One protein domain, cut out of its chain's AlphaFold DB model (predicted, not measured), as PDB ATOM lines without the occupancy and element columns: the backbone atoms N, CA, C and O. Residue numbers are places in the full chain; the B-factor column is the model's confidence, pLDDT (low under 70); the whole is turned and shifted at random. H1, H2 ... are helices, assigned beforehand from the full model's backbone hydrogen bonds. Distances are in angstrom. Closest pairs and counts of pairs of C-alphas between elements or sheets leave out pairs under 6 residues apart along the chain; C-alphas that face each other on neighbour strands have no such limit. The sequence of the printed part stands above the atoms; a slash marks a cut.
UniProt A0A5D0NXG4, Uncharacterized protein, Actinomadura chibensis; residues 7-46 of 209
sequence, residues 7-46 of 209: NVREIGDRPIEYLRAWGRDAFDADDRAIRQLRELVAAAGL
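This is residues 7 to 46 of the 209 residues of an uncharacterized protein of Actinomadura chibensis (UniProt A0A5D0NXG4). What shape is this? A long, nearly straight helix, H2, makes a rod, and the short helix H1 folds back at its first end as a hook. What is it made of? The printed part has 40 residues, with two named helices, H1 then H2, and no named strand: the class is all helix. How large is it? It is extended, with a radius of gyration of the C-alphas of 16.1 A and spans of 50 by 13 by 7 A.

How do the helices stand? H1, residues 7 to 13, and H2, residues 15 to 43, are close but not clearly touching; their closest C-alphas, of Ile 11 and Tyr 18, are 6.2 A apart. They run opposite ways at a steep tilt of 42 degrees. What do the backbones show? Every O i to N i+4 pair is within hydrogen-bond range in H2, and 2 of 3 are in H1.

Where does H1 begin? C-alpha 7 is at (-23.878, -10.437, 35.051), and H1 is 10.7 A long. Where does H2 end? C-alpha 43 is at (-49.049, -39.270, 42.793), and H2 is 42.1 A long.

Is it continuous? The printed part has no cut, and the link from H1 to H2 is tight. Where is confidence low? Residues 7 to 12 have pLDDT under 70.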
ATOM      1  N   ASN A   7     -24.382  -9.067  35.053       60.00
ATOM      2  CA  ASN A   7     -23.878 -10.437  35.051       60.00
ATOM      3  C   ASN A   7     -22.452 -10.541  34.473       60.00
ATOM      4  O   ASN A   7     -21.651 -11.343  34.932       60.00
ATOM      5  N   VAL A   8     -22.105  -9.710  33.485       60.81
ATOM      6  CA  VAL A   8     -20.769  -9.699  32.864       60.81
ATOM      7  C   VAL A   8     -19.763  -8.948  33.742       60.81
ATOM      8  O   VAL A   8     -18.581  -9.279  33.762       60.81
ATOM      9  N   ARG A   9     -20.232  -7.956  34.510       61.59
ATOM     10  CA  ARG A   9     -19.391  -7.187  35.436       61.59
ATOM     11  C   ARG A   9     -18.989  -8.020  36.657       61.59
ATOM     12  O   ARG A   9     -17.842  -7.976  37.077       61.59
ATOM     13  N   GLU A  10     -19.909  -8.838  37.153       58.50
ATOM     14  CA  GLU A  10     -19.701  -9.722  38.306       58.50
ATOM     15  C   GLU A  10     -18.682 -10.847  38.023       58.50
ATOM     16  O   GLU A  10     -17.876 -11.194  38.887       58.50
ATOM     17  N   ILE A  11     -18.634 -11.341  36.776       60.53
ATOM     18  CA  ILE A  11     -17.605 -12.285  36.303       60.53
ATOM     19  C   ILE A  11     -16.213 -11.637  36.296       60.53
ATOM     20  O   ILE A  11     -15.225 -12.309  36.587       60.53
ATOM     21  N   GLY A  12     -16.130 -10.344  35.966       67.00
ATOM     22  CA  GLY A  12     -14.864  -9.618  35.861       67.00
ATOM     23  C   GLY A  12     -14.171  -9.405  37.206       67.00
ATOM     24  O   GLY A  12     -12.956  -9.570  37.294       67.00
ATOM     25  N   ASP A  13     -14.938  -9.093  38.252       77.31
ATOM     26  CA  ASP A  13     -14.369  -8.738  39.555       77.31
ATOM     27  C   ASP A  13     -14.087  -9.970  40.434       77.31
ATOM     28  O   ASP A  13     -13.125  -9.972  41.207       77.31
ATOM     29  N   ARG A  14     -14.916 -11.029  40.351       82.81
ATOM     30  CA  ARG A  14     -14.811 -12.223  41.221       82.81
ATOM     31  C   ARG A  14     -15.225 -13.520  40.500       82.81
ATOM     32  O   ARG A  14     -16.182 -14.182  40.914       82.81
ATOM     33  N   PRO A  15     -14.481 -13.963  39.470       78.69
ATOM     34  CA  PRO A  15     -14.884 -15.090  38.620       78.69
ATOM     35  C   PRO A  15     -15.074 -16.404  39.392       78.69
ATOM     36  O   PRO A  15     -16.006 -17.159  39.126       78.69
ATOM     37  N   ILE A  16     -14.229 -16.675  40.392       88.12
ATOM     38  CA  ILE A  16     -14.303 -17.915  41.182       88.12
ATOM     39  C   ILE A  16     -15.545 -17.948  42.078       88.12
ATOM     40  O   ILE A  16     -16.151 -19.003  42.260       88.12
ATOM     41  N   GLU A  17     -15.944 -16.813  42.644       86.44
ATOM     42  CA  GLU A  17     -17.135 -16.749  43.495       86.44
ATOM     43  C   GLU A  17     -18.413 -16.836  42.677       86.44
ATOM     44  O   GLU A  17     -19.331 -17.547  43.085       86.44
ATOM     45  N   TYR A  18     -18.430 -16.210  41.498       81.62
ATOM     46  CA  TYR A  18     -19.515 -16.360  40.535       81.62
ATOM     47  C   TYR A  18     -19.711 -17.830  40.138       81.62
ATOM     48  O   TYR A  18     -20.814 -18.356  40.260       81.62
ATOM     49  N   LEU A  19     -18.637 -18.537  39.758       85.62
ATOM     50  CA  LEU A  19     -18.721 -19.957  39.394       85.62
ATOM     51  C   LEU A  19     -19.181 -20.842  40.562       85.62
ATOM     52  O   LEU A  19     -19.952 -21.778  40.361       85.62
ATOM     53  N   ARG A  20     -18.753 -20.542  41.794       87.31
ATOM     54  CA  ARG A  20     -19.206 -21.263  42.997       87.31
ATOM     55  C   ARG A  20     -20.670 -20.993  43.338       87.31
ATOM     56  O   ARG A  20     -21.352 -21.893  43.818       87.31
ATOM     57  N   ALA A  21     -21.142 -19.761  43.163       85.19
ATOM     58  CA  ALA A  21     -22.548 -19.419  43.356       85.19
ATOM     59  C   ALA A  21     -23.411 -20.117  42.299       85.19
ATOM     60  O   ALA A  21     -24.301 -20.878  42.660       85.19
ATOM     61  N   TRP A  22     -23.039 -19.979  41.027       86.50
ATOM     62  CA  TRP A  22     -23.722 -20.628  39.913       86.50
ATOM     63  C   TRP A  22     -23.773 -22.153  40.058       86.50
ATOM     64  O   TRP A  22     -24.825 -22.752  39.863       86.50
ATOM     65  N   GLY A  23     -22.662 -22.780  40.460       84.19
ATOM     66  CA  GLY A  23     -22.624 -24.218  40.706       84.19
ATOM     67  C   GLY A  23     -23.628 -24.654  41.775       84.19
ATOM     68  O   GLY A  23     -24.371 -25.603  41.555       84.19
ATOM     69  N   ARG A  24     -23.703 -23.939  42.907       87.50
ATOM     70  CA  ARG A  24     -24.691 -24.229  43.963       87.50
ATOM     71  C   ARG A  24     -26.125 -24.064  43.464       87.50
ATOM     72  O   ARG A  24     -26.931 -24.962  43.670       87.50
ATOM     73  N   ASP A  25     -26.408 -22.974  42.756       85.69
ATOM     74  CA  ASP A  25     -27.747 -22.706  42.229       85.69
ATOM     75  C   ASP A  25     -28.200 -23.777  41.222       85.69
ATOM     76  O   ASP A  25     -29.374 -24.160  41.216       85.69
ATOM     77  N   ALA A  26     -27.275 -24.284  40.399       85.62
ATOM     78  CA  ALA A  26     -27.535 -25.370  39.459       85.62
ATOM     79  C   ALA A  26     -27.877 -26.681  40.187       85.62
ATOM     80  O   ALA A  26     -28.911 -27.284  39.900       85.62
ATOM     81  N   PHE A  27     -27.079 -27.080  41.186       86.12
ATOM     82  CA  PHE A  27     -27.369 -28.279  41.982       86.12
ATOM     83  C   PHE A  27     -28.687 -28.162  42.758       86.12
ATOM     84  O   PHE A  27     -29.474 -29.108  42.791       86.12
ATOM     85  N   ASP A  28     -28.978 -26.987  43.318       89.88
ATOM     86  CA  ASP A  28     -30.236 -26.741  44.021       89.88
ATOM     87  C   ASP A  28     -31.446 -26.805  43.073       89.88
ATOM     88  O   ASP A  28     -32.537 -27.222  43.477       89.88
ATOM     89  N   ALA A  29     -31.293 -26.368  41.818       86.50
ATOM     90  CA  ALA A  29     -32.336 -26.481  40.802       86.50
ATOM     91  C   ALA A  29     -32.603 -27.942  40.420       86.50
ATOM     92  O   ALA A  29     -33.768 -28.350  40.388       86.50
ATOM     93  N   ASP A  30     -31.547 -28.728  40.219       88.06
ATOM     94  CA  ASP A  30     -31.653 -30.154  39.913       88.06
ATOM     95  C   ASP A  30     -32.320 -30.926  41.058       88.06
ATOM     96  O   ASP A  30     -33.252 -31.700  40.834       88.06
ATOM     97  N   ASP A  31     -31.926 -30.666  42.305       88.94
ATOM     98  CA  ASP A  31     -32.518 -31.334  43.466       88.94
ATOM     99  C   ASP A  31     -34.004 -30.969  43.649       88.94
ATOM    100  O   ASP A  31     -34.812 -31.813  44.058       88.94
ATOM    101  N   ARG A  32     -34.407 -29.736  43.303       90.00
ATOM    102  CA  ARG A  32     -35.832 -29.359  43.245       90.00
ATOM    103  C   ARG A  32     -36.573 -30.124  42.150       90.00
ATOM    104  O   ARG A  32     -37.664 -30.625  42.418       90.00
ATOM    105  N   ALA A  33     -35.993 -30.245  40.958       91.12
ATOM    106  CA  ALA A  33     -36.601 -30.972  39.845       91.12
ATOM    107  C   ALA A  33     -36.770 -32.468  40.163       91.12
ATOM    108  O   ALA A  33     -37.838 -33.037  39.940       91.12
ATOM    109  N   ILE A  34     -35.757 -33.093  40.772       91.25
ATOM    110  CA  ILE A  34     -35.820 -34.494  41.212       91.25
ATOM    111  C   ILE A  34     -36.928 -34.684  42.253       91.25
ATOM    112  O   ILE A  34     -37.666 -35.670  42.194       91.25
ATOM    113  N   ARG A  35     -37.084 -33.745  43.195       90.75
ATOM    114  CA  ARG A  35     -38.159 -33.803  44.195       90.75
ATOM    115  C   ARG A  35     -39.541 -33.722  43.550       90.75
ATOM    116  O   ARG A  35     -40.386 -34.555  43.855       90.75
ATOM    117  N   GLN A  36     -39.734 -32.794  42.614       92.75
ATOM    118  CA  GLN A  36     -40.985 -32.667  41.861       92.75
ATOM    119  C   GLN A  36     -41.301 -33.935  41.060       92.75
ATOM    120  O   GLN A  36     -42.434 -34.407  41.061       92.75
ATOM    121  N   LEU A  37     -40.294 -34.535  40.422       91.62
ATOM    122  CA  LEU A  37     -40.469 -35.798  39.711       91.62
ATOM    123  C   LEU A  37     -40.881 -36.928  40.665       91.62
ATOM    124  O   LEU A  37     -41.799 -37.682  40.352       91.62
ATOM    125  N   ARG A  38     -40.248 -37.035  41.841       89.69
ATOM    126  CA  ARG A  38     -40.615 -38.031  42.863       89.69
ATOM    127  C   ARG A  38     -42.056 -37.843  43.347       89.69
ATOM    128  O   ARG A  38     -42.769 -38.832  43.489       89.69
ATOM    129  N   GLU A  39     -42.492 -36.602  43.550       92.94
ATOM    130  CA  GLU A  39     -43.878 -36.281  43.918       92.94
ATOM    131  C   GLU A  39     -44.872 -36.702  42.823       92.94
ATOM    132  O   GLU A  39     -45.889 -37.321  43.131       92.94
ATOM    133  N   LEU A  40     -44.557 -36.453  41.547       94.62
ATOM    134  CA  LEU A  40     -45.388 -36.879  40.413       94.62
ATOM    135  C   LEU A  40     -45.461 -38.405  40.277       94.62
ATOM    136  O   LEU A  40     -46.543 -38.951  40.071       94.62
ATOM    137  N   VAL A  41     -44.330 -39.101  40.420       93.00
ATOM    138  CA  VAL A  41     -44.259 -40.572  40.384       93.00
ATOM    139  C   VAL A  41     -45.087 -41.175  41.521       93.00
ATOM    140  O   VAL A  41     -45.859 -42.106  41.289       93.00
ATOM    141  N   ALA A  42     -44.990 -40.606  42.727       91.69
ATOM    142  CA  ALA A  42     -45.792 -41.026  43.873       91.69
ATOM    143  C   ALA A  42     -47.292 -40.771  43.652       91.69
ATOM    144  O   ALA A  42     -48.106 -41.654  43.917       91.69
ATOM    145  N   ALA A  43     -47.662 -39.602  43.117       92.44
ATOM    146  CA  ALA A  43     -49.049 -39.270  42.793       92.44
ATOM    147  C   ALA A  43     -49.637 -40.186  41.701       92.44
ATOM    148  O   ALA A  43     -50.823 -40.502  41.735       92.44
ATOM    149  N   ALA A  44     -48.804 -40.650  40.766       92.44
ATOM    150  CA  ALA A  44     -49.181 -41.610  39.733       92.44
ATOM    151  C   ALA A  44     -49.249 -43.068  40.235       92.44
ATOM    152  O   ALA A  44     -49.607 -43.957  39.465       92.44
ATOM    153  N   GLY A  45     -48.892 -43.335  41.499       92.69
ATOM    154  CA  GLY A  45     -48.852 -44.688  42.061       92.69
ATOM    155  C   GLY A  45     -47.772 -45.580  41.441       92.69
ATOM    156  O   GLY A  45     -47.855 -46.805  41.535       92.69
ATOM    157  N   LEU A  46     -46.773 -44.984  40.785       92.00
ATOM    158  CA  LEU A  46     -45.675 -45.717  40.173       92.00
ATOM    159  C   LEU A  46     -44.654 -46.135  41.244       92.00
ATOM    160  O   LEU A  46     -44.437 -45.405  42.218       92.00
TER     161      LEU A  46